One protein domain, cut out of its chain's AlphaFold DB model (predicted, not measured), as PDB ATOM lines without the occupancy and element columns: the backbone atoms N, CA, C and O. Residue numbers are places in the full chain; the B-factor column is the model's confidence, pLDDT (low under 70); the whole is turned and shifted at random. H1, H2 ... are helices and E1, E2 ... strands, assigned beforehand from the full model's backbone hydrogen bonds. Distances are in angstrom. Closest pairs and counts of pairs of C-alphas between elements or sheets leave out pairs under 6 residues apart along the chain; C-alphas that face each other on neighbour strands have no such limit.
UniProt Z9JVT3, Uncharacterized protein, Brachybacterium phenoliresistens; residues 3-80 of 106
ATOM      1  N   HIS A   3     -25.185  30.587   6.919       93.88
ATOM      2  CA  HIS A   3     -25.662  29.277   7.354       93.88
ATOM      3  C   HIS A   3     -25.914  29.350   8.850       93.88
ATOM      4  O   HIS A   3     -24.976  29.565   9.620       93.88
ATOM      5  N   ILE A   4     -27.177  29.239   9.250       92.69
ATOM      6  CA  ILE A   4     -27.592  29.430  10.640       92.69
ATOM      7  C   ILE A   4     -28.245  28.155  11.149       92.69
ATOM      8  O   ILE A   4     -29.089  27.564  10.480       92.69
ATOM      9  N   THR A   5     -27.842  27.738  12.344       94.44
ATOM     10  CA  THR A   5     -28.512  26.679  13.096       94.44
ATOM     11  C   THR A   5     -29.812  27.225  13.664       94.44
ATOM     12  O   THR A   5     -29.790  28.243  14.356       94.44
ATOM     13  N   VAL A   6     -30.921  26.552  13.382       92.06
ATOM     14  CA  VAL A   6     -32.247  26.910  13.892       92.06
ATOM     15  C   VAL A   6     -32.764  25.724  14.688       92.06
ATOM     16  O   VAL A   6     -32.704  24.591  14.201       92.06
ATOM     17  N   ALA A   7     -33.263  25.964  15.901       91.56
ATOM     18  CA  ALA A   7     -33.886  24.900  16.685       91.56
ATOM     19  C   ALA A   7     -34.974  24.184  15.861       91.56
ATOM     20  O   ALA A   7     -35.742  24.816  15.143       91.56
ATOM     21  N   GLY A   8     -35.034  22.854  15.938       86.19
ATOM     22  CA  GLY A   8     -35.992  22.056  15.164       86.19
ATOM     23  C   GLY A   8     -35.567  21.716  13.729       86.19
ATOM     24  O   GLY A   8     -36.326  21.033  13.046       86.19
ATOM     25  N   HIS A   9     -34.373  22.121  13.278       89.88
ATOM     26  CA  HIS A   9     -33.779  21.652  12.021       89.88
ATOM     27  C   HIS A   9     -32.363  21.078  12.256       89.88
ATOM     28  O   HIS A   9     -31.564  21.715  12.944       89.88
ATOM     29  N   PRO A  10     -32.037  19.872  11.743       87.75
ATOM     30  CA  PRO A  10     -30.797  19.172  12.094       87.75
ATOM     31  C   PRO A  10     -29.534  19.758  11.451       87.75
ATOM     32  O   PRO A  10     -28.448  19.598  12.005       87.75
ATOM     33  N   GLU A  11     -29.653  20.421  10.298       91.12
ATOM     34  CA  GLU A  11     -28.517  20.980   9.561       91.12
ATOM     35  C   GLU A  11     -28.520  22.518   9.592       91.12
ATOM     36  O   GLU A  11     -29.549  23.145   9.840       91.12
ATOM     37  N   PRO A  12     -27.381  23.188   9.362       93.75
ATOM     38  CA  PRO A  12     -27.372  24.634   9.178       93.75
ATOM     39  C   PRO A  12     -28.169  25.051   7.933       93.75
ATOM     40  O   PRO A  12     -27.898  24.596   6.823       93.75
ATOM     41  N   VAL A  13     -29.110  25.978   8.095       94.50
ATOM     42  CA  VAL A  13     -29.969  26.466   7.009       94.50
ATOM     43  C   VAL A  13     -29.270  27.592   6.258       94.50
ATOM     44  O   VAL A  13     -28.896  28.601   6.859       94.50
ATOM     45  N   ALA A  14     -29.160  27.464   4.935       95.56
ATOM     46  CA  ALA A  14     -28.740  28.561   4.069       95.56
ATOM     47  C   ALA A  14     -29.827  29.648   4.024       95.56
ATOM     48  O   ALA A  14     -30.942  29.417   3.552       95.56
ATOM     49  N   MET A  15     -29.504  30.855   4.481       95.69
ATOM     50  CA  MET A  15     -30.440  31.974   4.540       95.69
ATOM     51  C   MET A  15     -29.805  33.318   4.172       95.69
ATOM     52  O   MET A  15     -28.587  33.514   4.242       95.69
ATOM     53  N   SER A  16     -30.626  34.263   3.712       96.38
ATOM     54  CA  SER A  16     -30.168  35.633   3.474       96.38
ATOM     55  C   SER A  16     -29.879  36.340   4.803       96.38
ATOM     56  O   SER A  16     -30.526  36.073   5.813       96.38
ATOM     57  N   ALA A  17     -28.951  37.303   4.805       95.50
ATOM     58  CA  ALA A  17     -28.627  38.086   6.006       95.50
ATOM     59  C   ALA A  17     -29.858  38.821   6.578       95.50
ATOM     60  O   ALA A  17     -30.023  38.967   7.785       95.50
ATOM     61  N   THR A  18     -30.771  39.254   5.705       96.62
ATOM     62  CA  THR A  18     -32.026  39.904   6.102       96.62
ATOM     63  C   THR A  18     -33.030  38.931   6.720       96.62
ATOM     64  O   THR A  18     -33.703  39.304   7.679       96.62
ATOM     65  N   ALA A  19     -33.113  37.690   6.227       96.75
ATOM     66  CA  ALA A  19     -33.927  36.636   6.830       96.75
ATOM     67  C   ALA A  19     -33.384  36.237   8.208       96.75
ATOM     68  O   ALA A  19     -34.131  36.195   9.182       96.75
ATOM     69  N   ALA A  20     -32.067  36.042   8.300       96.25
ATOM     70  CA  ALA A  20     -31.362  35.779   9.546       96.25
ATOM     71  C   ALA A  20     -31.624  36.859  10.603       96.25
ATOM     72  O   ALA A  20     -31.916  36.548  11.760       96.25
ATOM     73  N   ARG A  21     -31.544  38.137  10.208       96.88
ATOM     74  CA  ARG A  21     -31.820  39.259  11.110       96.88
ATOM     75  C   ARG A  21     -33.270  39.253  11.586       96.88
ATOM     76  O   ARG A  21     -33.502  39.381  12.781       96.88
ATOM     77  N   LEU A  22     -34.223  39.032  10.676       96.38
ATOM     78  CA  LEU A  22     -35.643  38.943  11.019       96.38
ATOM     79  C   LEU A  22     -35.921  37.814  12.022       96.38
ATOM     80  O   LEU A  22     -36.661  38.028  12.978       96.38
ATOM     81  N   LEU A  23     -35.316  36.636  11.836       95.88
ATOM     82  CA  LEU A  23     -35.457  35.518  12.772       95.88
ATOM     83  C   LEU A  23     -34.985  35.908  14.180       95.88
ATOM     84  O   LEU A  23     -35.713  35.710  15.150       95.88
ATOM     85  N   ARG A  24     -33.800  36.522  14.293       96.19
ATOM     86  CA  ARG A  24     -33.255  36.974  15.584       96.19
ATOM     87  C   ARG A  24     -34.150  38.020  16.247       96.19
ATOM     88  O   ARG A  24     -34.470  37.866  17.421       96.19
ATOM     89  N   GLU A  25     -34.595  39.024  15.489       96.44
ATOM     90  CA  GLU A  25     -35.501  40.074  15.979       96.44
ATOM     91  C   GLU A  25     -36.819  39.481  16.504       96.44
ATOM     92  O   GLU A  25     -37.318  39.898  17.548       96.44
ATOM     93  N   ARG A  26     -37.395  38.491  15.809       94.56
ATOM     94  CA  ARG A  26     -38.635  37.829  16.248       94.56
ATOM     95  C   ARG A  26     -38.428  36.979  17.499       94.56
ATOM     96  O   ARG A  26     -39.293  36.985  18.371       94.56
ATOM     97  N   LEU A  27     -37.296  36.287  17.608       95.38
ATOM     98  CA  LEU A  27     -36.953  35.506  18.799       95.38
ATOM     99  C   LEU A  27     -36.739  36.399  20.018       95.38
ATOM    100  O   LEU A  27     -37.267  36.098  21.080       95.38
ATOM    101  N   GLU A  28     -36.020  37.509  19.866       96.44
ATOM    102  CA  GLU A  28     -35.850  38.509  20.926       96.44
ATOM    103  C   GLU A  28     -37.205  39.068  21.379       96.44
ATOM    104  O   GLU A  28     -37.530  39.012  22.560       96.44
ATOM    105  N   GLN A  29     -38.077  39.450  20.441       94.12
ATOM    106  CA  GLN A  29     -39.436  39.889  20.777       94.12
ATOM    107  C   GLN A  29     -40.270  38.808  21.479       94.12
ATOM    108  O   GLN A  29     -41.098  39.130  22.331       94.12
ATOM    109  N   ALA A  30     -40.105  37.536  21.106       92.50
ATOM    110  CA  ALA A  30     -40.783  36.431  21.774       92.50
ATOM    111  C   ALA A  30     -40.276  36.262  23.214       92.50
ATOM    112  O   ALA A  30     -41.108  36.129  24.113       92.50
ATOM    113  N   ARG A  31     -38.953  36.349  23.434       94.75
ATOM    114  CA  ARG A  31     -38.338  36.312  24.773       94.75
ATOM    115  C   ARG A  31     -38.858  37.451  25.638       94.75
ATOM    116  O   ARG A  31     -39.359  37.201  26.728       94.75
ATOM    117  N   ASP A  32     -38.848  38.670  25.111       94.94
ATOM    118  CA  ASP A  32     -39.273  39.858  25.854       94.94
ATOM    119  C   ASP A  32     -40.755  39.819  26.245       94.94
ATOM    120  O   ASP A  32     -41.134  40.273  27.324       94.94
ATOM    121  N   ARG A  33     -41.621  39.304  25.362       93.50
ATOM    122  CA  ARG A  33     -43.079  39.329  25.576       93.50
ATOM    123  C   ARG A  33     -43.610  38.126  26.343       93.50
ATOM    124  O   ARG A  33     -44.614  38.263  27.038       93.50
ATOM    125  N   ARG A  34     -43.025  36.948  26.129       90.88
ATOM    126  CA  ARG A  34     -43.578  35.657  26.573       90.88
ATOM    127  C   ARG A  34     -42.584  34.820  27.387       90.88
ATOM    128  O   ARG A  34     -42.995  33.912  28.095       90.88
ATOM    129  N   GLY A  35     -41.302  35.177  27.366       94.38
ATOM    130  CA  GLY A  35     -40.237  34.481  28.082       94.38
ATOM    131  C   GLY A  35     -39.452  33.510  27.201       94.38
ATOM    132  O   GLY A  35     -39.800  33.240  26.048       94.38
ATOM    133  N   ASP A  36     -38.366  32.981  27.764       94.56
ATOM    134  CA  ASP A  36     -37.399  32.155  27.032       94.56
ATOM    135  C   ASP A  36     -38.008  30.858  26.495       94.56
ATOM    136  O   ASP A  36     -37.791  30.513  25.335       94.56
ATOM    137  N   ALA A  37     -38.845  30.189  27.293       92.19
ATOM    138  CA  ALA A  37     -39.490  28.938  26.896       92.19
ATOM    139  C   ALA A  37     -40.380  29.107  25.650       92.19
ATOM    140  O   ALA A  37     -40.361  28.273  24.744       92.19
ATOM    141  N   ASP A  38     -41.131  30.209  25.570       89.69
ATOM    142  CA  ASP A  38     -41.965  30.510  24.407       89.69
ATOM    143  C   ASP A  38     -41.129  30.874  23.177       89.69
ATOM    144  O   ASP A  38     -41.507  30.545  22.051       89.69
ATOM    145  N   ALA A  39     -39.984  31.534  23.364       93.69
ATOM    146  CA  ALA A  39     -39.068  31.823  22.268       93.69
ATOM    147  C   ALA A  39     -38.402  30.555  21.715       93.69
ATOM    148  O   ALA A  39     -38.304  30.409  20.498       93.69
ATOM    149  N   GLU A  40     -38.002  29.621  22.576       94.31
ATOM    150  CA  GLU A  40     -37.451  28.320  22.171       94.31
ATOM    151  C   GLU A  40     -38.489  27.465  21.431       94.31
ATOM    152  O   GLU A  40     -38.201  26.876  20.382       94.31
ATOM    153  N   ALA A  41     -39.729  27.437  21.931       93.00
ATOM    154  CA  ALA A  41     -40.832  26.759  21.260       93.00
ATOM    155  C   ALA A  41     -41.135  27.396  19.893       93.00
ATOM    156  O   ALA A  41     -41.358  26.686  18.907       93.00
ATOM    157  N   TYR A  42     -41.109  28.728  19.815       93.69
ATOM    158  CA  TYR A  42     -41.276  29.471  18.570       93.69
ATOM    159  C   TYR A  42     -40.169  29.152  17.558       93.69
ATOM    160  O   TYR A  42     -40.472  28.842  16.404       93.69
ATOM    161  N   GLU A  43     -38.904  29.151  17.989       95.75
ATOM    162  CA  GLU A  43     -37.767  28.785  17.142       95.75
ATOM    163  C   GLU A  43     -37.912  27.367  16.588       95.75
ATOM    164  O   GLU A  43     -37.746  27.149  15.390       95.75
ATOM    165  N   THR A  44     -38.313  26.426  17.445       95.62
ATOM    166  CA  THR A  44     -38.516  25.023  17.070       95.62
ATOM    167  C   THR A  44     -39.570  24.872  15.972       95.62
ATOM    168  O   THR A  44     -39.346  24.163  14.989       95.62
ATOM    169  N   ARG A  45     -40.709  25.567  16.098       95.06
ATOM    170  CA  ARG A  45     -41.769  25.560  15.072       95.06
ATOM    171  C   ARG A  45     -41.292  26.176  13.757       95.06
ATOM    172  O   ARG A  45     -41.619  25.666  12.684       95.06
ATOM    173  N   ILE A  46     -40.491  27.242  13.827       95.50
ATOM    174  CA  ILE A  46     -39.853  27.823  12.643       95.50
ATOM    175  C   ILE A  46     -38.932  26.803  11.969       95.50
ATOM    176  O   ILE A  46     -39.056  26.603  10.761       95.50
ATOM    177  N   GLY A  47     -38.037  26.149  12.715       94.75
ATOM    178  CA  GLY A  47     -37.093  25.184  12.147       94.75
ATOM    179  C   GLY A  47     -37.790  24.003  11.477       94.75
ATOM    180  O   GLY A  47     -37.435  23.641  10.356       94.75
ATOM    181  N   GLN A  48     -38.855  23.482  12.090       94.25
ATOM    182  CA  GLN A  48     -39.698  22.447  11.482       94.25
ATOM    183  C   GLN A  48     -40.311  22.921  10.159       94.25
ATOM    184  O   GLN A  48     -40.254  22.217   9.149       94.25
ATOM    185  N   ARG A  49     -40.863  24.141  10.131       93.94
ATOM    186  CA  ARG A  49     -41.464  24.702   8.916       93.94
ATOM    187  C   ARG A  49     -40.429  24.938   7.816       93.94
ATOM    188  O   ARG A  49     -40.723  24.676   6.652       93.94
ATOM    189  N   ILE A  50     -39.239  25.412   8.174       94.19
ATOM    190  CA  ILE A  50     -38.114  25.553   7.245       94.19
ATOM    191  C   ILE A  50     -37.732  24.186   6.670       94.19
ATOM    192  O   ILE A  50     -37.593  24.078   5.456       94.19
ATOM    193  N   GLY A  51     -37.642  23.146   7.505       92.50
ATOM    194  CA  GLY A  51     -37.367  21.777   7.060       92.50
ATOM    195  C   GLY A  51     -38.317  21.325   5.951       92.50
ATOM    196  O   GLY A  51     -37.858  20.931   4.884       92.50
ATOM    197  N   VAL A  52     -39.627  21.516   6.140       93.56
ATOM    198  CA  VAL A  52     -40.646  21.189   5.122       93.56
ATOM    199  C   VAL A  52     -40.423  21.951   3.807       93.56
ATOM    200  O   VAL A  52     -40.615  21.397   2.727       93.56
ATOM    201  N   LEU A  53     -40.024  23.225   3.867       93.31
ATOM    202  CA  LEU A  53     -39.755  24.018   2.661       93.31
ATOM    203  C   LEU A  53     -38.502  23.534   1.919       93.31
ATOM    204  O   LEU A  53     -38.513  23.469   0.688       93.31
ATOM    205  N   LEU A  54     -37.445  23.183   2.654       92.94
ATOM    206  CA  LEU A  54     -36.198  22.670   2.083       92.94
ATOM    207  C   LEU A  54     -36.396  21.281   1.462       92.94
ATOM    208  O   LEU A  54     -35.976  21.052   0.328       92.94
ATOM    209  N   GLU A  55     -37.117  20.387   2.144       91.81
ATOM    210  CA  GLU A  55     -37.531  19.083   1.600       91.81
ATOM    211  C   GLU A  55     -38.395  19.236   0.338       91.81
ATOM    212  O   GLU A  55     -38.298  18.435  -0.592       91.81
ATOM    213  N   GLY A  56     -39.188  20.310   0.262       90.88
ATOM    214  CA  GLY A  56     -39.954  20.708  -0.921       90.88
ATOM    215  C   GLY A  56     -39.115  21.232  -2.097       90.88
ATOM    216  O   GLY A  56     -39.686  21.631  -3.114       90.88
ATOM    217  N   GLY A  57     -37.783  21.243  -1.985       91.06
ATOM    218  CA  GLY A  57     -36.855  21.633  -3.048       91.06
ATOM    219  C   GLY A  57     -36.409  23.095  -3.003       91.06
ATOM    220  O   GLY A  57     -35.770  23.571  -3.945       91.06
ATOM    221  N   MET A  58     -36.726  23.828  -1.934       92.00
ATOM    222  CA  MET A  58     -36.198  25.176  -1.745       92.00
ATOM    223  C   MET A  58     -34.710  25.113  -1.378       92.00
ATOM    224  O   MET A  58     -34.318  24.420  -0.449       92.00
ATOM    225  N   ALA A  59     -33.870  25.867  -2.090       89.19
ATOM    226  CA  ALA A  59     -32.423  25.849  -1.862       89.19
ATOM    227  C   ALA A  59     -31.972  26.710  -0.668       89.19
ATOM    228  O   ALA A  59     -30.903  26.480  -0.105       89.19
ATOM    229  N   SER A  60     -32.740  27.746  -0.316       93.25
ATOM    230  CA  SER A  60     -32.391  28.680   0.757       93.25
ATOM    231  C   SER A  60     -33.570  29.549   1.183       93.25
ATOM    232  O   SER A  60     -34.487  29.762   0.392       93.25
ATOM    233  N   ILE A  61     -33.485  30.138   2.376       96.50
ATOM    234  CA  ILE A  61     -34.521  31.016   2.932       96.50
ATOM    235  C   ILE A  61     -34.173  32.493   2.703       96.50
ATOM    236  O   ILE A  61     -33.150  32.993   3.175       96.50
ATOM    237  N   ASP A  62     -35.042  33.212   1.998       96.56
ATOM    238  CA  ASP A  62     -34.964  34.665   1.846       96.56
ATOM    239  C   ASP A  62     -35.897  35.401   2.824       96.56
ATOM    240  O   ASP A  62     -36.611  34.801   3.630       96.56
ATOM    241  N   MET A  63     -35.874  36.736   2.784       95.75
ATOM    242  CA  MET A  63     -36.668  37.563   3.698       95.75
ATOM    243  C   MET A  63     -38.175  37.344   3.525       95.75
ATOM    244  O   MET A  63     -38.894  37.270   4.522       95.75
ATOM    245  N   ALA A  64     -38.653  37.230   2.283       95.62
ATOM    246  CA  ALA A  64     -40.075  37.061   2.000       95.62
ATOM    247  C   ALA A  64     -40.583  35.720   2.547       95.62
ATOM    248  O   ALA A  64     -41.619  35.665   3.211       95.62
ATOM    249  N   THR A  65     -39.798  34.664   2.341       96.00
ATOM    250  CA  THR A  65     -40.067  33.324   2.860       96.00
ATOM    251  C   THR A  65     -40.039  33.314   4.384       96.00
ATOM    252  O   THR A  65     -40.975  32.823   5.007       96.00
ATOM    253  N   MET A  66     -39.017  33.912   5.006       96.81
ATOM    254  CA  MET A  66     -38.917  33.977   6.467       96.81
ATOM    255  C   MET A  66     -40.095  34.736   7.085       96.81
ATOM    256  O   MET A  66     -40.628  34.320   8.109       96.81
ATOM    257  N   ARG A  67     -40.555  35.818   6.448       95.06
ATOM    258  CA  ARG A  67     -41.753  36.532   6.897       95.06
ATOM    259  C   ARG A  67     -42.991  35.638   6.837       95.06
ATOM    260  O   ARG A  67     -43.698  35.539   7.830       95.06
ATOM    261  N   ALA A  68     -43.204  34.943   5.722       93.81
ATOM    262  CA  ALA A  68     -44.329  34.023   5.579       93.81
ATOM    263  C   ALA A  68     -44.288  32.877   6.606       93.81
ATOM    264  O   ALA A  68     -45.323  32.498   7.145       93.81
ATOM    265  N   VAL A  69     -43.100  32.341   6.906       94.56
ATOM    266  CA  VAL A  69     -42.912  31.309   7.937       94.56
ATOM    267  C   VAL A  69     -43.217  31.855   9.331       94.56
ATOM    268  O   VAL A  69     -43.948  31.214  10.081       94.56
ATOM    269  N   ALA A  70     -42.690  33.031   9.674       93.06
ATOM    270  CA  ALA A  70     -42.945  33.669  10.961       93.06
ATOM    271  C   ALA A  70     -44.442  33.936  11.167       93.06
ATOM    272  O   ALA A  70     -44.982  33.572  12.209       93.06
ATOM    273  N   ASP A  71     -45.107  34.499  10.157       91.75
ATOM    274  CA  ASP A  71     -46.537  34.804  10.204       91.75
ATOM    275  C   ASP A  71     -47.377  33.508  10.309       91.75
ATOM    276  O   ASP A  71     -48.348  33.455  11.062       91.75
ATOM    277  N   PHE A  72     -46.970  32.430   9.622       89.50
ATOM    278  CA  PHE A  72     -47.616  31.115   9.729       89.50
ATOM    279  C   PHE A  72     -47.529  30.539  11.149       89.50
ATOM    280  O   PHE A  72     -48.530  30.076  11.678       89.50
ATOM    281  N   VAL A  73     -46.352  30.593  11.781       88.94
ATOM    282  CA  VAL A  73     -46.139  30.052  13.138       88.94
ATOM    283  C   VAL A  73     -46.849  30.885  14.216       88.94
ATOM    284  O   VAL A  73     -47.211  30.355  15.266       88.94
ATOM    285  N   GLU A  74     -47.029  32.187  13.986       84.25
ATOM    286  CA  GLU A  74     -47.759  33.078  14.898       84.25
ATOM    287  C   GLU A  74     -49.281  32.986  14.753       84.25
ATOM    288  O   GLU A  74     -49.997  33.417  15.659       84.25
ATOM    289  N   THR A  75     -49.781  32.439  13.642       77.44
ATOM    290  CA  THR A  75     -51.218  32.254  13.432       77.44
ATOM    291  C   THR A  75     -51.681  31.082  14.304       77.44
ATOM    292  O   THR A  75     -51.221  29.962  14.081       77.44
ATOM    293  N   PRO A  76     -52.549  31.300  15.313       61.38
ATOM    294  CA  PRO A  76     -53.110  30.195  16.080       61.38
ATOM    295  C   PRO A  76     -53.865  29.267  15.127       61.38
ATOM    296  O   PRO A  76     -54.622  29.745  14.281       61.38
ATOM    297  N   GLU A  77     -53.649  27.956  15.249       54.12
ATOM    298  CA  GLU A  77     -54.457  26.973  14.528       54.12
ATOM    299  C   GLU A  77     -55.925  27.226  14.881       54.12
ATOM    300  O   GLU A  77     -56.287  27.300  16.060       54.12
ATOM    301  N   GLU A  78     -56.761  27.450  13.864       48.00
ATOM    302  CA  GLU A  78     -58.200  27.545  14.081       48.00
ATOM    303  C   GLU A  78     -58.654  26.237  14.743       48.00
ATOM    304  O   GLU A  78     -58.260  25.162  14.279       48.00
ATOM    305  N   PRO A  79     -59.440  26.294  15.835       43.69
ATOM    306  CA  PRO A  79     -59.929  25.083  16.472       43.69
ATOM    307  C   PRO A  79     -60.691  24.254  15.437       43.69
ATOM    308  O   PRO A  79     -61.492  24.792  14.675       43.69
ATOM    309  N   GLU A  80     -60.449  22.943  15.432       52.25
ATOM    310  CA  GLU A  80     -60.975  21.978  14.453       52.25
ATOM    311  C   GLU A  80     -62.522  21.885  14.414       52.25
ATOM    312  O   GLU A  80     -63.076  21.191  13.565       52.25
TER     313      GLU A  80
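What this domain is: This is residues 3 to 80 of the 106 residues of an uncharacterized protein of Brachybacterium phenoliresistens (UniProt Z9JVT3). Two long helices, H1 and H2, form a helical hairpin that opens as a narrow V from the tight turn between them, and a shorter third helix, H3, packs on both, the three centres making a triangle. The printed part begins with a loop that folds back so that residues 3 to 4 pair with the short strand E1, near H2 at the wide end of the V; at the other end of the printed part, residues 75 to 80 stick out as a free tail. The printed part has 78 residues, with one named strand and three named helices in the order E1, H1, H2, H3. The class is mostly helix, and the whole is compact, with a radius of gyration of the C-alphas of 12.1 A and spans of 31 by 31 by 22 A.

How they stand to each other: Residues 3 to 4 pair antiparallel with residues 13 to 14 of E1, residues 13 to 15, which pairs with no named strand. E1 and H1, residues 17 to 34, meet only through their link, which is tight, with 1 residue. H1 and H2, residues 36 to 55, are a helical hairpin with a tight link of 1 residue. They touch, with residues 27 to 31 of H1 and 36 to 43 of H2 alone, and the closest C-alphas are those of Ala 30 and Ala 39, 4.9 A apart. Their lines stand at a shallow tilt of 34 degrees, only just short of steep, and run opposite ways. E1 and H2 are near each other, with 5 pairs of C-alphas within 10 A. H3, residues 63 to 74, touches H1 at residues 18 to 26 alone; the closest C-alphas are those of Ala 19 and Met 63, 4.3 A apart, at a shallow tilt of 22 degrees, the same way. Residues 69 to 73 of H3 touch residues 42 to 50 of H2, the closest C-alphas being those of Arg 45 and Val 73, 6.6 A apart, at a steep tilt of 55 degrees, opposite ways. The helix packing is mostly aligned, but only just, with 2 of 3 touching pairs at a shallow tilt. E1 and H3 are only just apart, their closest C-alphas 8.4 A from each other. In H1, H2 and H3 every O i to N i+4 pair is within hydrogen-bond range.

Where its parts are: E1, Val 13 to Met 15, begins with C-alpha 13 at (-29.969, 26.466, 7.009). H1, Ala 17 to Arg 34, is 25.5 A long from first to last C-alpha. H2, Asp 36 to Glu 55, is the longest helix at 28.6 A, with C-alpha 36 at (-37.399, 32.155, 27.032). H3, Met 63 to Glu 74, is 16.4 A long and ends with C-alpha 74 at (-47.759, 33.078, 14.898).

The domain as a whole: The two C-alphas farthest apart are those of Ala 17 and Glu 80, 37.1 A. The printed part has no cut and no long link; the link from H2 to H3 is short, with 7 residues. The mean pLDDT of the printed part is 90.8, and residues 76 to 80 are under 70.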